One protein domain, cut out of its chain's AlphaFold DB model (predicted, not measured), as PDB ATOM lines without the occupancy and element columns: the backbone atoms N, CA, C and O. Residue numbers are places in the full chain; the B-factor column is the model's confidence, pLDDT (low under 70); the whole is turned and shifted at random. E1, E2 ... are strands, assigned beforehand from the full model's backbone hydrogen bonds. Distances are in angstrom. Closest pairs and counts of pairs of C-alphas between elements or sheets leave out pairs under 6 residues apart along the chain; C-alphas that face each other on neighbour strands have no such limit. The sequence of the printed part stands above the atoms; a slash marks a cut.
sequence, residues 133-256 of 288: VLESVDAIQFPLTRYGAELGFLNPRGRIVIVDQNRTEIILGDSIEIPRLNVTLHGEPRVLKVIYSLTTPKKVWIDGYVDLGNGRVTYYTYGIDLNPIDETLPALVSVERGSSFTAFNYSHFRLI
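AT A GLANCE: This is residues 133 to 256 of the 288 residues of an uncharacterized protein of Thermococcus sp. 5-4 (UniProt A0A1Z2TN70). This is a sandwich, two twisted sheets lying face to face with their strands nearly aligned, and a short last strand, E12, running on past the edge strand E11. One slab is E1, E10, E3, E4, E5 and E6, the other is E9, E8, E7, E2 and E11, and the chain passes between them five times. The printed part has 124 residues with twelve named strands, E1 to E12 in that order along the chain, and no named helix; the class is all strand, and both sheets are antiparallel throughout. The whole is compact, with a radius of gyration of the C-alphas of 14.1 A and spans of 46 by 34 by 28 A.

IN THESE COORDINATES: Start at Val 133 and go on to C-alpha 139 at (368.338, 310.490, 272.594), where E1, residues 139 to 143, begins. E2 is residues 149 to 154, 16.8 A from first to last C-alpha, and E3 is residues 158 to 163, 16.1 A. Then come E4, residues 168 to 172, E5, residues 175 to 178, and E6, residues 183 to 186. Find C-alpha 188 at (368.495, 332.647, 267.757); from there E7, the longest strand by residues, runs 26.3 A to residue 197. E8, residues 203 to 211, measures 25.9 A, and E9, residues 217 to 225, measures 26.5 A. E10 is residues 236 to 240, E11 is residues 247 to 251, and E12, residues 253 to 255, ends at C-alpha 255 at (345.081, 313.866, 255.491).

HOW THE PARTS SIT: Begin with the sheet that holds E1; its order is E1, E10, E3, E4, E5, E6, with E1 and E6 as edge strands. E1 and E10 are antiparallel at 161 degrees, with N 142 and O 237 2.8 A apart, within hydrogen-bond range. E10 and E3 stand at 158 degrees, and there N 161 and O 238 are 2.8 A apart. E3, E4, E5 and E6 form a meander, each strand the antiparallel neighbour of the one before; look for N 160 and O 170 at 3.0 A, N 171 and O 177 at 2.9 A, and N 176 and O 185 at 2.9 A. The other sheet has the order E9, E8, E7, E2, E11, with E9 and E11 as edge strands. E7, E8 and E9 form a second meander, with N 193 and O 207 at 2.7 A and N 206 and O 222 at 2.8 A. E7 and E2 are antiparallel neighbours, with N 194 and O 151 within hydrogen-bond range at 2.8 A, and E2 and E11 are antiparallel neighbours too, with N 152 and O 249 within hydrogen-bond range at 2.8 A. The two sheets make a sandwich, that is, they stand face to face: the facing parts are 9.7 A centre to centre, their best planes are 9 degrees apart, and the strands of one stand at 13 degrees to those of the other. Between the sheets, the closest C-alphas of E5 and E7 are those of Ser 175 and Glu 188, 5.7 A apart. E6 and E9 are near each other, with 5 pairs of C-alphas within 10 A. E11 runs on into E12 at 41 degrees, and E12 pairs with no named strand.

THE WHOLE: The two C-alphas farthest apart are those of Asn 214 and Thr 232, at 46.9 A. The printed part has no cut, and no link is long; E9 to E10, with 10 residues between them, and E10 to E11, with 6, are short, and the others are tight. The mean pLDDT of the printed part is 84.2; look for values under 70 at residue 135, residues 146 to 147, 198 to 201, 228 to 234 and 253 to 256.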
ATOM      1  N   VAL A 133     366.982 317.080 277.611       80.38
ATOM      2  CA  VAL A 133     367.141 315.623 277.485       80.38
ATOM      3  C   VAL A 133     368.269 315.170 278.413       80.38
ATOM      4  O   VAL A 133     369.399 315.643 278.279       80.38
ATOM      5  N   LEU A 134     367.951 314.280 279.361       78.94
ATOM      6  CA  LEU A 134     368.881 313.807 280.395       78.94
ATOM      7  C   LEU A 134     370.184 313.263 279.808       78.94
ATOM      8  O   LEU A 134     370.162 312.529 278.827       78.94
ATOM      9  N   GLU A 135     371.307 313.522 280.482       69.44
ATOM     10  CA  GLU A 135     372.622 312.995 280.080       69.44
ATOM     11  C   GLU A 135     372.680 311.462 280.069       69.44
ATOM     12  O   GLU A 135     373.437 310.877 279.301       69.44
ATOM     13  N   SER A 136     371.868 310.804 280.901       70.88
ATOM     14  CA  SER A 136     371.772 309.343 280.967       70.88
ATOM     15  C   SER A 136     370.980 308.721 279.811       70.88
ATOM     16  O   SER A 136     370.864 307.499 279.754       70.88
ATOM     17  N   VAL A 137     370.373 309.536 278.944       78.56
ATOM     18  CA  VAL A 137     369.582 309.103 277.789       78.56
ATOM     19  C   VAL A 137     370.264 309.626 276.531       78.56
ATOM     20  O   VAL A 137     370.377 310.834 276.361       78.56
ATOM     21  N   ASP A 138     370.698 308.739 275.635       81.31
ATOM     22  CA  ASP A 138     371.426 309.153 274.425       81.31
ATOM     23  C   ASP A 138     370.582 310.032 273.494       81.31
ATOM     24  O   ASP A 138     371.075 311.031 272.966       81.31
ATOM     25  N   ALA A 139     369.305 309.685 273.322       85.56
ATOM     26  CA  ALA A 139     368.338 310.490 272.594       85.56
ATOM     27  C   ALA A 139     366.895 310.089 272.920       85.56
ATOM     28  O   ALA A 139     366.620 308.969 273.357       85.56
ATOM     29  N   ILE A 140     365.964 310.997 272.640       85.88
ATOM     30  CA  ILE A 140     364.527 310.723 272.631       85.88
ATOM     31  C   ILE A 140     364.068 310.612 271.183       85.88
ATOM     32  O   ILE A 140     364.288 311.522 270.386       85.88
ATOM     33  N   GLN A 141     363.433 309.490 270.849       87.19
ATOM     34  CA  GLN A 141     363.035 309.172 269.483       87.19
ATOM     35  C   GLN A 141     361.530 309.325 269.293       87.19
ATOM     36  O   GLN A 141     360.732 308.796 270.065       87.19
ATOM     37  N   PHE A 142     361.163 310.005 268.214       86.00
ATOM     38  CA  PHE A 142     359.790 310.243 267.801       86.00
ATOM     39  C   PHE A 142     359.567 309.644 266.406       86.00
ATOM     40  O   PHE A 142     360.247 310.045 265.455       86.00
ATOM     41  N   PRO A 143     358.653 308.675 266.247       84.00
ATOM     42  CA  PRO A 143     358.447 308.023 264.962       84.00
ATOM     43  C   PRO A 143     357.683 308.883 263.951       84.00
ATOM     44  O   PRO A 143     356.565 309.322 264.196       84.00
ATOM     45  N   LEU A 144     358.219 309.043 262.741       79.75
ATOM     46  CA  LEU A 144     357.473 309.607 261.615       79.75
ATOM     47  C   LEU A 144     356.538 308.533 261.053       79.75
ATOM     48  O   LEU A 144     356.905 307.731 260.197       79.75
ATOM     49  N   THR A 145     355.324 308.464 261.589       72.56
ATOM     50  CA  THR A 145     354.372 307.403 261.249       72.56
ATOM     51  C   THR A 145     353.818 307.557 259.833       72.56
ATOM     52  O   THR A 145     353.829 308.632 259.234       72.56
ATOM     53  N   ARG A 146     353.225 306.475 259.313       69.25
ATOM     54  CA  ARG A 146     352.485 306.470 258.038       69.25
ATOM     55  C   ARG A 146     351.266 307.402 257.993       69.25
ATOM     56  O   ARG A 146     350.606 307.455 256.963       69.25
ATOM     57  N   TYR A 147     350.929 308.061 259.099       68.19
ATOM     58  CA  TYR A 147     349.830 309.023 259.181       68.19
ATOM     59  C   TYR A 147     350.319 310.475 259.066       68.19
ATOM     60  O   TYR A 147     349.534 311.371 258.790       68.19
ATOM     61  N   GLY A 148     351.630 310.703 259.128       75.94
ATOM     62  CA  GLY A 148     352.196 312.038 259.187       75.94
ATOM     63  C   GLY A 148     352.454 312.408 260.638       75.94
ATOM     64  O   GLY A 148     351.902 311.826 261.578       75.94
ATOM     65  N   ALA A 149     353.364 313.346 260.829       80.56
ATOM     66  CA  ALA A 149     353.766 313.777 262.155       80.56
ATOM     67  C   ALA A 149     354.165 315.248 262.127       80.56
ATOM     68  O   ALA A 149     354.814 315.699 261.183       80.56
ATOM     69  N   GLU A 150     353.797 315.974 263.174       84.75
ATOM     70  CA  GLU A 150     354.299 317.312 263.461       84.75
ATOM     71  C   GLU A 150     354.962 317.291 264.834       84.75
ATOM     72  O   GLU A 150     354.341 316.935 265.839       84.75
ATOM     73  N   LEU A 151     356.233 317.678 264.863       88.88
ATOM     74  CA  LEU A 151     356.985 317.945 266.078       88.88
ATOM     75  C   LEU A 151     357.292 319.433 266.123       88.88
ATOM     76  O   LEU A 151     357.933 319.945 265.211       88.88
ATOM     77  N   GLY A 152     356.876 320.118 267.177       90.19
ATOM     78  CA  GLY A 152     357.178 321.524 267.409       90.19
ATOM     79  C   GLY A 152     358.020 321.701 268.664       90.19
ATOM     80  O   GLY A 152     357.695 321.143 269.709       90.19
ATOM     81  N   PHE A 153     359.059 322.524 268.575       92.94
ATOM     82  CA  PHE A 153     359.922 322.907 269.686       92.94
ATOM     83  C   PHE A 153     359.966 324.428 269.822       92.94
ATOM     84  O   PHE A 153     360.137 325.149 268.835       92.94
ATOM     85  N   LEU A 154     359.845 324.911 271.059       93.44
ATOM     86  CA  LEU A 154     359.956 326.327 271.403       93.44
ATOM     87  C   LEU A 154     361.326 326.610 272.033       93.44
ATOM     88  O   LEU A 154     361.757 325.883 272.929       93.44
ATOM     89  N   ASN A 155     361.990 327.665 271.561       94.25
ATOM     90  CA  ASN A 155     363.360 328.062 271.897       94.25
ATOM     91  C   ASN A 155     364.350 326.882 271.926       94.25
ATOM     92  O   ASN A 155     364.990 326.641 272.954       94.25
ATOM     93  N   PRO A 156     364.447 326.087 270.847       95.75
ATOM     94  CA  PRO A 156     365.255 324.883 270.879       95.75
ATOM     95  C   PRO A 156     366.758 325.187 270.805       95.75
ATOM     96  O   PRO A 156     367.200 326.142 270.157       95.75
ATOM     97  N   ARG A 157     367.545 324.324 271.450       96.12
ATOM     98  CA  ARG A 157     369.011 324.275 271.422       96.12
ATOM     99  C   ARG A 157     369.506 322.836 271.414       96.12
ATOM    100  O   ARG A 157     368.826 321.943 271.913       96.12
ATOM    101  N   GLY A 158     370.713 322.633 270.902       95.62
ATOM    102  CA  GLY A 158     371.355 321.328 270.807       95.62
ATOM    103  C   GLY A 158     371.259 320.754 269.402       95.62
ATOM    104  O   GLY A 158     371.520 321.455 268.425       95.62
ATOM    105  N   ARG A 159     370.925 319.466 269.290       96.12
ATOM    106  CA  ARG A 159     370.946 318.752 268.012       96.12
ATOM    107  C   ARG A 159     369.717 317.872 267.857       96.12
ATOM    108  O   ARG A 159     369.416 317.041 268.712       96.12
ATOM    109  N   ILE A 160     369.059 318.019 266.715       95.31
ATOM    110  CA  ILE A 160     367.963 317.155 266.285       95.31
ATOM    111  C   ILE A 160     368.411 316.427 265.024       95.31
ATOM    112  O   ILE A 160     368.980 317.033 264.120       95.31
ATOM    113  N   VAL A 161     368.180 315.121 264.967       93.56
ATOM    114  CA  VAL A 161     368.590 314.270 263.851       93.56
ATOM    115  C   VAL A 161     367.361 313.601 263.257       93.56
ATOM    116  O   VAL A 161     366.638 312.893 263.950       93.56
ATOM    117  N   ILE A 162     367.131 313.791 261.963       91.25
ATOM    118  CA  ILE A 162     366.169 312.996 261.204       91.25
ATOM    119  C   ILE A 162     366.915 311.758 260.705       91.25
ATOM    120  O   ILE A 162     367.811 311.847 259.860       91.25
ATOM    121  N   VAL A 163     366.566 310.609 261.271       86.44
ATOM    122  CA  VAL A 163     367.158 309.308 260.974       86.44
ATOM    123  C   VAL A 163     366.477 308.733 259.732       86.44
ATOM    124  O   VAL A 163     365.394 308.149 259.802       86.44
ATOM    125  N   ASP A 164     367.131 308.930 258.592       82.88
ATOM    126  CA  ASP A 164     366.878 308.284 257.302       82.88
ATOM    127  C   ASP A 164     368.194 307.652 256.788       82.88
ATOM    128  O   ASP A 164     369.184 307.622 257.523       82.88
ATOM    129  N   GLN A 165     368.247 307.132 255.554       78.31
ATOM    130  CA  GLN A 165     369.484 306.544 255.000       78.31
ATOM    131  C   GLN A 165     370.666 307.520 254.981       78.31
ATOM    132  O   GLN A 165     371.811 307.106 255.137       78.31
ATOM    133  N   ASN A 166     370.387 308.808 254.785       79.00
ATOM    134  CA  ASN A 166     371.404 309.837 254.606       79.00
ATOM    135  C   ASN A 166     371.684 310.635 255.884       79.00
ATOM    136  O   ASN A 166     372.624 311.422 255.875       79.00
ATOM    137  N   ARG A 167     370.894 310.421 256.947       86.69
ATOM    138  CA  ARG A 167     370.937 311.082 258.256       86.69
ATOM    139  C   ARG A 167     371.019 312.607 258.145       86.69
ATOM    140  O   ARG A 167     372.069 313.186 257.887       86.69
ATOM    141  N   THR A 168     369.923 313.296 258.432       89.88
ATOM    142  CA  THR A 168     369.921 314.767 258.417       89.88
ATOM    143  C   THR A 168     370.111 315.314 259.821       89.88
ATOM    144  O   THR A 168     369.289 315.049 260.692       89.88
ATOM    145  N   GLU A 169     371.146 316.121 260.033       94.44
ATOM    146  CA  GLU A 169     371.356 316.835 261.295       94.44
ATOM    147  C   GLU A 169     370.843 318.277 261.201       94.44
ATOM    148  O   GLU A 169     371.033 318.953 260.189       94.44
ATOM    149  N   ILE A 170     370.192 318.730 262.270       95.81
ATOM    150  CA  ILE A 170     369.756 320.106 262.495       95.81
ATOM    151  C   ILE A 170     370.451 320.567 263.775       95.81
ATOM    152  O   ILE A 170     370.150 320.076 264.870       95.81
ATOM    153  N   ILE A 171     371.408 321.478 263.634       96.81
ATOM    154  CA  ILE A 171     372.203 322.003 264.746       96.81
ATOM    155  C   ILE A 171     371.607 323.349 265.161       96.81
ATOM    156  O   ILE A 171     371.398 324.231 264.328       96.81
ATOM    157  N   LEU A 172     371.296 323.480 266.450       96.25
ATOM    158  CA  LEU A 172     370.523 324.580 267.025       96.25
ATOM    159  C   LEU A 172     371.367 325.286 268.093       96.25
ATOM    160  O   LEU A 172     371.481 324.815 269.227       96.25
ATOM    161  N   GLY A 173     371.962 326.418 267.725       93.50
ATOM    162  CA  GLY A 173     372.769 327.273 268.602       93.50
ATOM    163  C   GLY A 173     372.311 328.727 268.515       93.50
ATOM    164  O   GLY A 173     371.114 328.996 268.557       93.50
ATOM    165  N   ASP A 174     373.250 329.652 268.315       92.44
ATOM    166  CA  ASP A 174     372.961 331.056 267.947       92.44
ATOM    167  C   ASP A 174     372.663 331.219 266.435       92.44
ATOM    168  O   ASP A 174     372.597 332.318 265.879       92.44
ATOM    169  N   SER A 175     372.510 330.084 265.762       93.19
ATOM    170  CA  SER A 175     372.108 329.913 264.376       93.19
ATOM    171  C   SER A 175     371.443 328.548 264.213       93.19
ATOM    172  O   SER A 175     371.605 327.658 265.056       93.19
ATOM    173  N   ILE A 176     370.744 328.369 263.097       95.12
ATOM    174  CA  ILE A 176     370.301 327.058 262.620       95.12
ATOM    175  C   ILE A 176     371.231 326.625 261.501       95.12
ATOM    176  O   ILE A 176     371.395 327.348 260.520       95.12
ATOM    177  N   GLU A 177     371.806 325.438 261.626       96.06
ATOM    178  CA  GLU A 177     372.608 324.826 260.573       96.06
ATOM    179  C   GLU A 177     371.978 323.502 260.137       96.06
ATOM    180  O   GLU A 177     371.647 322.649 260.965       96.06
ATOM    181  N   ILE A 178     371.814 323.343 258.824       93.81
ATOM    182  CA  ILE A 178     371.332 322.119 258.181       93.81
ATOM    183  C   ILE A 178     372.373 321.732 257.117       93.81
ATOM    184  O   ILE A 178     372.227 322.107 255.946       93.81
ATOM    185  N   PRO A 179     373.435 320.986 257.487       91.69
ATOM    186  CA  PRO A 179     374.573 320.721 256.601       91.69
ATOM    187  C   PRO A 179     374.181 320.043 255.286       91.69
ATOM    188  O   PRO A 179     374.695 320.389 254.225       91.69
ATOM    189  N   ARG A 180     373.200 319.129 255.326       87.56
ATOM    190  CA  ARG A 180     372.690 318.419 254.138       87.56
ATOM    191  C   ARG A 180     372.131 319.363 253.068       87.56
ATOM    192  O   ARG A 180     372.171 319.028 251.889       87.56
ATOM    193  N   LEU A 181     371.604 320.517 253.472       86.12
ATOM    194  CA  LEU A 181     371.071 321.532 252.563       86.12
ATOM    195  C   LEU A 181     372.074 322.651 252.267       86.12
ATOM    196  O   LEU A 181     371.758 323.544 251.485       86.12
ATOM    197  N   ASN A 182     373.260 322.617 252.883       89.75
ATOM    198  CA  ASN A 182     374.216 323.722 252.888       89.75
ATOM    199  C   ASN A 182     373.557 325.049 253.315       89.75
ATOM    200  O   ASN A 182     373.740 326.093 252.687       89.75
ATOM    201  N   VAL A 183     372.726 324.980 254.360       89.81
ATOM    202  CA  VAL A 183     371.987 326.122 254.903       89.81
ATOM    203  C   VAL A 183     372.516 326.452 256.290       89.81
ATOM    204  O   VAL A 183     372.503 325.608 257.185       89.81
ATOM    205  N   THR A 184     372.879 327.717 256.478       93.88
ATOM    206  CA  THR A 184     373.108 328.315 257.793       93.88
ATOM    207  C   THR A 184     372.272 329.580 257.890       93.88
ATOM    208  O   THR A 184     372.465 330.525 257.125       93.88
ATOM    209  N   LEU A 185     371.332 329.596 258.827       91.62
ATOM    210  CA  LEU A 185     370.504 330.753 259.122       91.62
ATOM    211  C   LEU A 185     370.965 331.363 260.443       91.62
ATOM    212  O   LEU A 185     370.777 330.779 261.509       91.62
ATOM    213  N   HIS A 186     371.594 332.532 260.366       93.00
ATOM    214  CA  HIS A 186     372.024 333.270 261.550       93.00
ATOM    215  C   HIS A 186     370.822 333.799 262.330       93.00
ATOM    216  O   HIS A 186     369.868 334.277 261.722       93.00
ATOM    217  N   GLY A 187     370.895 333.744 263.658       92.62
ATOM    218  CA  GLY A 187     369.827 334.176 264.551       92.62
ATOM    219  C   GLY A 187     369.430 333.086 265.535       92.62
ATOM    220  O   GLY A 187     369.579 331.893 265.281       92.62
ATOM    221  N   GLU A 188     368.886 333.516 266.664       95.12
ATOM    222  CA  GLU A 188     368.495 332.647 267.757       95.12
ATOM    223  C   GLU A 188     367.228 331.847 267.390       95.12
ATOM    224  O   GLU A 188     366.174 332.455 267.175       95.12
ATOM    225  N   PRO A 189     367.264 330.502 267.333       94.88
ATOM    226  CA  PRO A 189     366.081 329.692 267.066       94.88
ATOM    227  C   PRO A 189     365.010 329.930 268.130       94.88
ATOM    228  O   PRO A 189     365.222 329.655 269.315       94.88
ATOM    229  N   ARG A 190     363.844 330.423 267.702       94.31
ATOM    230  CA  ARG A 190     362.679 330.636 268.574       94.31
ATOM    231  C   ARG A 190     361.640 329.549 268.392       94.31
ATOM    232  O   ARG A 190     361.068 329.091 269.373       94.31
ATOM    233  N   VAL A 191     361.414 329.106 267.161       92.94
ATOM    234  CA  VAL A 191     360.524 327.985 266.851       92.94
ATOM    235  C   VAL A 191     361.188 327.113 265.801       92.94
ATOM    236  O   VAL A 191     361.732 327.629 264.823       92.94
ATOM    237  N   LEU A 192     361.105 325.802 266.010       94.44
ATOM    238  CA  LEU A 192     361.428 324.784 265.021       94.44
ATOM    239  C   LEU A 192     360.281 323.783 264.964       94.44
ATOM    240  O   LEU A 192     359.868 323.245 265.991       94.44
ATOM    241  N   LYS A 193     359.813 323.502 263.759       91.25
ATOM    242  CA  LYS A 193     358.837 322.473 263.453       91.25
ATOM    243  C   LYS A 193     359.441 321.476 262.480       91.25
ATOM    244  O   LYS A 193     360.048 321.865 261.486       91.25
ATOM    245  N   VAL A 194     359.247 320.197 262.763       90.12
ATOM    246  CA  VAL A 194     359.552 319.091 261.858       90.12
ATOM    247  C   VAL A 194     358.224 318.469 261.458       90.12
ATOM    248  O   VAL A 194     357.532 317.886 262.292       90.12
ATOM    249  N   ILE A 195     357.853 318.637 260.193       85.00
ATOM    250  CA  ILE A 195     356.548 318.247 259.659       85.00
ATOM    251  C   ILE A 195     356.769 317.201 258.572       85.00
ATOM    252  O   ILE A 195     357.388 317.477 257.548       85.00
ATOM    253  N   TYR A 196     356.261 315.992 258.771       82.25
ATOM    254  CA  TYR A 196     356.371 314.910 257.800       82.25
ATOM    255  C   TYR A 196     355.091 314.773 256.975       82.25
ATOM    256  O   TYR A 196     354.051 314.388 257.509       82.25
ATOM    257  N   SER A 197     355.184 315.058 255.670       71.94
ATOM    258  CA  SER A 197     354.066 314.915 254.730       71.94
ATOM    259  C   SER A 197     353.964 313.497 254.168       71.94
ATOM    260  O   SER A 197     354.964 312.853 253.853       71.94
ATOM    261  N   LEU A 198     352.722 313.050 253.970       66.88
ATOM    262  CA  LEU A 198     352.375 311.749 253.396       66.88
ATOM    263  C   LEU A 198     352.396 311.699 251.864       66.88
ATOM    264  O   LEU A 198     352.317 310.617 251.287       66.88
ATOM    265  N   THR A 199     352.448 312.849 251.197       62.06
ATOM    266  CA  THR A 199     352.401 312.920 249.731       62.06
ATOM    267  C   THR A 199     353.714 312.435 249.127       62.06
ATOM    268  O   THR A 199     354.766 312.854 249.592       62.06
ATOM    269  N   THR A 200     353.676 311.614 248.075       57.41
ATOM    270  CA  THR A 200     354.875 311.254 247.297       57.41
ATOM    271  C   THR A 200     355.322 312.446 246.430       57.41
ATOM    272  O   THR A 200     354.484 312.978 245.699       57.41
ATOM    273  N   PRO A 201     356.608 312.853 246.450       60.53
ATOM    274  CA  PRO A 201     357.710 312.255 247.212       60.53
ATOM    275  C   PRO A 201     357.621 312.539 248.720       60.53
ATOM    276  O   PRO A 201     357.345 313.668 249.125       60.53
ATOM    277  N   LYS A 202     357.896 311.506 249.538       74.06
ATOM    278  CA  LYS A 202     357.935 311.598 251.008       74.06
ATOM    279  C   LYS A 202     358.922 312.691 251.414       74.06
ATOM    280  O   LYS A 202     360.125 312.551 251.197       74.06
ATOM    281  N   LYS A 203     358.417 313.759 252.025       79.12
ATOM    282  CA  LYS A 203     359.205 314.949 252.355       79.12
ATOM    283  C   LYS A 203     358.997 315.343 253.811       79.12
ATOM    284  O   LYS A 203     357.870 315.349 254.312       79.12
ATOM    285  N   VAL A 204     360.094 315.686 254.476       84.19
ATOM    286  CA  VAL A 204     360.079 316.367 255.771       84.19
ATOM    287  C   VAL A 204     360.318 317.844 255.543       84.19
ATOM    288  O   VAL A 204     361.263 318.239 254.866       84.19
ATOM    289  N   TRP A 205     359.452 318.655 256.127       86.62
ATOM    290  CA  TRP A 205     359.576 320.094 256.165       86.62
ATOM    291  C   TRP A 205     360.151 320.515 257.509       86.62
ATOM    292  O   TRP A 205     359.677 320.094 258.564       86.62
ATOM    293  N   ILE A 206     361.183 321.341 257.447       89.44
ATOM    294  CA  ILE A 206     361.775 322.029 258.582       89.44
ATOM    295  C   ILE A 206     361.294 323.473 258.498       89.44
ATOM    296  O   ILE A 206     361.681 324.191 257.577       89.44
ATOM    297  N   ASP A 207     360.425 323.869 259.417       88.50
ATOM    298  CA  ASP A 207     359.730 325.156 259.392       88.50
ATOM    299  C   ASP A 207     359.906 325.909 260.715       88.50
ATOM    300  O   ASP A 207     360.080 325.295 261.767       88.50
ATOM    301  N   GLY A 208     359.868 327.236 260.694       90.31
ATOM    302  CA  GLY A 208     359.971 328.033 261.911       90.31
ATOM    303  C   GLY A 208     360.534 329.423 261.683       90.31
ATOM    304  O   GLY A 208     360.433 329.996 260.599       90.31
ATOM    305  N   TYR A 209     361.110 329.994 262.741       90.75
ATOM    306  CA  TYR A 209     361.780 331.286 262.649       90.75
ATOM    307  C   TYR A 209     362.921 331.441 263.652       90.75
ATOM    308  O   TYR A 209     362.942 330.825 264.727       90.75
ATOM    309  N   VAL A 210     363.863 332.301 263.276       94.50
ATOM    310  CA  VAL A 210     364.948 332.787 264.129       94.50
ATOM    311  C   VAL A 210     364.732 334.255 264.477       94.50
ATOM    312  O   VAL A 210     364.158 335.019 263.698       94.50
ATOM    313  N   ASP A 211     365.214 334.646 265.647       94.12
ATOM    314  CA  ASP A 211     365.314 336.029 266.096       94.12
ATOM    315  C   ASP A 211     366.713 336.568 265.773       94.12
ATOM    316  O   ASP A 211     367.725 336.019 266.203       94.12
ATOM    317  N   LEU A 212     366.775 337.638 264.984       91.75
ATOM    318  CA  LEU A 212     368.021 338.296 264.584       91.75
ATOM    319  C   LEU A 212     368.481 339.356 265.601       91.75
ATOM    320  O   LEU A 212     369.487 340.030 265.375       91.75
ATOM    321  N   GLY A 213     367.726 339.552 266.684       87.56
ATOM    322  CA  GLY A 213     367.880 340.661 267.612       87.56
ATOM    323  C   GLY A 213     367.120 341.915 267.168       87.56
ATOM    324  O   GLY A 213     366.704 342.068 266.015       87.56
ATOM    325  N   ASN A 214     366.930 342.846 268.108       84.88
ATOM    326  CA  ASN A 214     366.237 344.126 267.891       84.88
ATOM    327  C   ASN A 214     364.804 343.982 267.333       84.88
ATOM    328  O   ASN A 214     364.340 344.834 266.575       84.88
ATOM    329  N   GLY A 215     364.112 342.892 267.681       81.44
ATOM    330  CA  GLY A 215     362.739 342.614 267.246       81.44
ATOM    331  C   GLY A 215     362.605 342.155 265.791       81.44
ATOM    332  O   GLY A 215     361.488 342.060 265.287       81.44
ATOM    333  N   ARG A 216     363.715 341.876 265.093       89.81
ATOM    334  CA  ARG A 216     363.691 341.349 263.724       89.81
ATOM    335  C   ARG A 216     363.643 339.827 263.746       89.81
ATOM    336  O   ARG A 216     364.470 339.192 264.386       89.81
ATOM    337  N   VAL A 217     362.736 339.246 262.969       91.31
ATOM    338  CA  VAL A 217     362.617 337.792 262.803       91.31
ATOM    339  C   VAL A 217     362.836 337.394 261.350       91.31
ATOM    340  O   VAL A 217     362.569 338.177 260.439       91.31
ATOM    341  N   THR A 218     363.329 336.179 261.125       89.44
ATOM    342  CA  THR A 218     363.391 335.564 259.793       89.44
ATOM    343  C   THR A 218     362.750 334.192 259.840       89.44
ATOM    344  O   THR A 218     363.177 333.330 260.606       89.44
ATOM    345  N   TYR A 219     361.719 334.015 259.019       87.75
ATOM    346  CA  TYR A 219     361.048 332.736 258.828       87.75
ATOM    347  C   TYR A 219     361.827 331.882 257.838       87.75
ATOM    348  O   TYR A 219     362.440 332.405 256.905       87.75
ATOM    349  N   TYR A 220     361.786 330.574 258.038       83.31
ATOM    350  CA  TYR A 220     362.408 329.621 257.142       83.31
ATOM    351  C   TYR A 220     361.516 328.406 256.974       83.31
ATOM    352  O   TYR A 220     360.892 327.947 257.925       83.31
ATOM    353  N   THR A 221     361.522 327.864 255.764       85.94
ATOM    354  CA  THR A 221     360.856 326.611 255.441       85.94
ATOM    355  C   THR A 221     361.746 325.867 254.453       85.94
ATOM    356  O   THR A 221     362.030 326.368 253.365       85.94
ATOM    357  N   TYR A 222     362.205 324.678 254.831       85.50
ATOM    358  CA  TYR A 222     363.070 323.839 254.007       85.50
ATOM    359  C   TYR A 222     362.475 322.447 253.849       85.50
ATOM    360  O   TYR A 222     362.094 321.816 254.830       85.50
ATOM    361  N   GLY A 223     362.416 321.960 252.613       83.69
ATOM    362  CA  GLY A 223     361.968 320.608 252.299       83.69
ATOM    363  C   GLY A 223     363.145 319.659 252.110       83.69
ATOM    364  O   GLY A 223     364.061 319.963 251.349       83.69
ATOM    365  N   ILE A 224     363.099 318.499 252.760       83.94
ATOM    366  CA  ILE A 224     364.083 317.424 252.622       83.94
ATOM    367  C   ILE A 224     363.363 316.160 252.185       83.94
ATOM    368  O   ILE A 224     362.499 315.650 252.900       83.94
ATOM    369  N   ASP A 225     363.739 315.647 251.019       81.38
ATOM    370  CA  ASP A 225     363.247 314.355 250.559       81.38
ATOM    371  C   ASP A 225     363.826 313.250 251.450       81.38
ATOM    372  O   ASP A 225     365.045 313.153 251.659       81.38
ATOM    373  N   LEU A 226     362.932 312.438 252.010       78.31
ATOM    374  CA  LEU A 226     363.315 311.312 252.842       78.31
ATOM    375  C   LEU A 226     363.664 310.112 251.976       78.31
ATOM    376  O   LEU A 226     362.857 309.670 251.158       78.31
ATOM    377  N   ASN A 227     364.815 309.516 252.274       76.56
ATOM    378  CA  ASN A 227     365.171 308.188 251.792       76.56
ATOM    379  C   ASN A 227     365.052 307.215 252.971       76.56
ATOM    380  O   ASN A 227     366.008 307.087 253.742       76.56
ATOM    381  N   PRO A 228     363.877 306.598 253.198       68.56
ATOM    382  CA  PRO A 228     363.683 305.709 254.337       68.56
ATOM    383  C   PRO A 228     364.670 304.533 254.287       68.56
ATOM    384  O   PRO A 228     364.968 304.008 253.217       68.56
ATOM    385  N   ILE A 229     365.190 304.135 255.454       68.19
ATOM    386  CA  ILE A 229     366.146 303.016 255.591       68.19
ATOM    387  C   ILE A 229     365.510 301.707 255.120       68.19
ATOM    388  O   ILE A 229     366.156 300.919 254.437       68.19
ATOM    389  N   ASP A 230     364.230 301.539 255.431       67.00
ATOM    390  CA  ASP A 230     363.368 300.448 255.001       67.00
ATOM    391  C   ASP A 230     361.982 301.055 254.729       67.00
ATOM    392  O   ASP A 230     361.518 301.896 255.499       67.00
ATOM    393  N   GLU A 231     361.305 300.661 253.646       63.84
ATOM    394  CA  GLU A 231     359.939 301.126 253.362       63.84
ATOM    395  C   GLU A 231     358.946 300.765 254.480       63.84
ATOM    396  O   GLU A 231     357.909 301.422 254.623       63.84
ATOM    397  N   THR A 232     359.282 299.749 255.279       58.66
ATOM    398  CA  THR A 232     358.508 299.270 256.423       58.66
ATOM    399  C   THR A 232     358.882 299.939 257.748       58.66
ATOM    400  O   THR A 232     358.061 299.925 258.670       58.66
ATOM    401  N   LEU A 233     360.061 300.574 257.853       57.81
ATOM    402  CA  LEU A 233     360.477 301.297 259.059       57.81
ATOM    403  C   LEU A 233     360.218 302.802 258.902       57.81
ATOM    404  O   LEU A 233     360.768 303.438 257.998       57.81
ATOM    405  N   PRO A 234     359.407 303.412 259.783       64.31
ATOM    406  CA  PRO A 234     359.230 304.855 259.774       64.31
ATOM    407  C   PRO A 234     360.572 305.540 260.057       64.31
ATOM    408  O   PRO A 234     361.297 305.139 260.968       64.31
ATOM    409  N   ALA A 235     360.892 306.592 259.298       77.12
ATOM    410  CA  ALA A 235     361.976 307.494 259.671       77.12
ATOM    411  C   ALA A 235     361.713 308.037 261.087       77.12
ATOM    412  O   ALA A 235     360.563 308.157 261.510       77.12
ATOM    413  N   LEU A 236     362.759 308.338 261.846       87.31
ATOM    414  CA  LEU A 236     362.619 308.788 263.234       87.31
ATOM    415  C   LEU A 236     363.215 310.182 263.381       87.31
ATOM    416  O   LEU A 236     364.230 310.492 262.763       87.31
ATOM    417  N   VAL A 237     362.622 311.011 264.234       90.19
ATOM    418  CA  VAL A 237     363.256 312.244 264.704       90.19
ATOM    419  C   VAL A 237     363.867 311.963 266.069       90.19
ATOM    420  O   VAL A 237     363.167 311.612 267.015       90.19
ATOM    421  N   SER A 238     365.184 312.086 266.151       92.19
ATOM    422  CA  SER A 238     365.998 311.885 267.345       92.19
ATOM    423  C   SER A 238     366.349 313.243 267.945       92.19
ATOM    424  O   SER A 238     367.023 314.049 267.304       92.19
ATOM    425  N   VAL A 239     365.887 313.516 269.164       92.81
ATOM    426  CA  VAL A 239     366.323 314.673 269.954       92.81
ATOM    427  C   VAL A 239     367.453 314.209 270.857       92.81
ATOM    428  O   VAL A 239     367.238 313.445 271.798       92.81
ATOM    429  N   GLU A 240     368.665 314.639 270.539       93.38
ATOM    430  CA  GLU A 240     369.886 314.098 271.129       93.38
ATOM    431  C   GLU A 240     370.102 314.628 272.550       93.38
ATOM    432  O   GLU A 240     369.641 315.722 272.902       93.38
ATOM    433  N   ARG A 241     370.846 313.869 273.358       91.31
ATOM    434  CA  ARG A 241     371.249 314.254 274.717       91.31
ATOM    435  C   ARG A 241     371.785 315.683 274.796       91.31
ATOM    436  O   ARG A 241     372.506 316.145 273.910       91.31
ATOM    437  N   GLY A 242     371.452 316.381 275.881       89.69
ATOM    438  CA  GLY A 242     371.862 317.769 276.101       89.69
ATOM    439  C   GLY A 242     371.073 318.810 275.300       89.69
ATOM    440  O   GLY A 242     371.233 320.002 275.560       89.69
ATOM    441  N   SER A 243     370.190 318.400 274.380       93.62
ATOM    442  CA  SER A 243     369.263 319.328 273.728       93.62
ATOM    443  C   SER A 243     368.257 319.888 274.729       93.62
ATOM    444  O   SER A 243     367.808 319.178 275.637       93.62
ATOM    445  N   SER A 244     367.891 321.155 274.555       93.12
ATOM    446  CA  SER A 244     366.983 321.866 275.452       93.12
ATOM    447  C   SER A 244     365.935 322.676 274.706       93.12
ATOM    448  O   SER A 244     366.180 323.148 273.599       93.12
ATOM    449  N   PHE A 245     364.773 322.862 275.322       92.94
ATOM    450  CA  PHE A 245     363.656 323.627 274.767       92.94
ATOM    451  C   PHE A 245     362.721 324.086 275.894       92.94
ATOM    452  O   PHE A 245     362.686 323.491 276.970       92.94
ATOM    453  N   THR A 246     361.937 325.137 275.667       89.69
ATOM    454  CA  THR A 246     360.996 325.671 276.671       89.69
ATOM    455  C   THR A 246     359.629 324.984 276.615       89.69
ATOM    456  O   THR A 246     358.903 324.956 277.603       89.69
ATOM    457  N   ALA A 247     359.265 324.423 275.462       86.94
ATOM    458  CA  ALA A 247     358.072 323.603 275.269       86.94
ATOM    459  C   ALA A 247     358.272 322.667 274.071       86.94
ATOM    460  O   ALA A 247     359.018 323.012 273.147       86.94
ATOM    461  N   PHE A 248     357.588 321.522 274.069       88.94
ATOM    462  CA  PHE A 248     357.468 320.685 272.878       88.94
ATOM    463  C   PHE A 248     356.033 320.206 272.687       88.94
ATOM    464  O   PHE A 248     355.314 319.971 273.658       88.94
ATOM    465  N   ASN A 249     355.663 320.004 271.429       86.44
ATOM    466  CA  ASN A 249     354.454 319.296 271.046       86.44
ATOM    467  C   ASN A 249     354.797 318.247 269.983       86.44
ATOM    468  O   ASN A 249     355.573 318.519 269.071       86.44
ATOM    469  N   TYR A 250     354.225 317.060 270.107       84.44
ATOM    470  CA  TYR A 250     354.297 316.000 269.124       84.44
ATOM    471  C   TYR A 250     352.898 315.461 268.858       84.44
ATOM    472  O   TYR A 250     352.204 315.004 269.769       84.44
ATOM    473  N   SER A 251     352.493 315.515 267.595       77.69
ATOM    474  CA  SER A 251     351.166 315.107 267.160       77.69
ATOM    475  C   SER A 251     351.219 314.340 265.849       77.69
ATOM    476  O   SER A 251     352.112 314.528 265.019       77.69
ATOM    477  N   HIS A 252     350.221 313.487 265.664       73.44
ATOM    478  CA  HIS A 252     349.938 312.833 264.401       73.44
ATOM    479  C   HIS A 252     348.737 313.503 263.745       73.44
ATOM    480  O   HIS A 252     347.765 313.875 264.407       73.44
ATOM    481  N   PHE A 253     348.795 313.648 262.428       67.94
ATOM    482  CA  PHE A 253     347.646 314.079 261.642       67.94
ATOM    483  C   PHE A 253     347.156 312.934 260.763       67.94
ATOM    484  O   PHE A 253     347.783 311.886 260.680       67.94
ATOM    485  N   ARG A 254     345.995 313.099 260.135       55.72
ATOM    486  CA  ARG A 254     345.694 312.401 258.883       55.72
ATOM    487  C   ARG A 254     345.377 313.456 257.845       55.72
ATOM    488  O   ARG A 254     344.854 314.527 258.155       55.72
ATOM    489  N   LEU A 255     345.677 313.135 256.595       52.50
ATOM    490  CA  LEU A 255     345.081 313.866 255.491       52.50
ATOM    491  C   LEU A 255     343.568 313.651 255.560       52.50
ATOM    492  O   LEU A 255     343.107 312.506 255.563       52.50
ATOM    493  N   ILE A 256     342.802 314.740 255.635       47.91
ATOM    494  CA  ILE A 256     341.410 314.672 255.203       47.91
ATOM    495  C   ILE A 256     341.487 314.668 253.682       47.91
ATOM    496  O   ILE A 256     341.933 315.644 253.082       47.91
TER     497      ILE A 256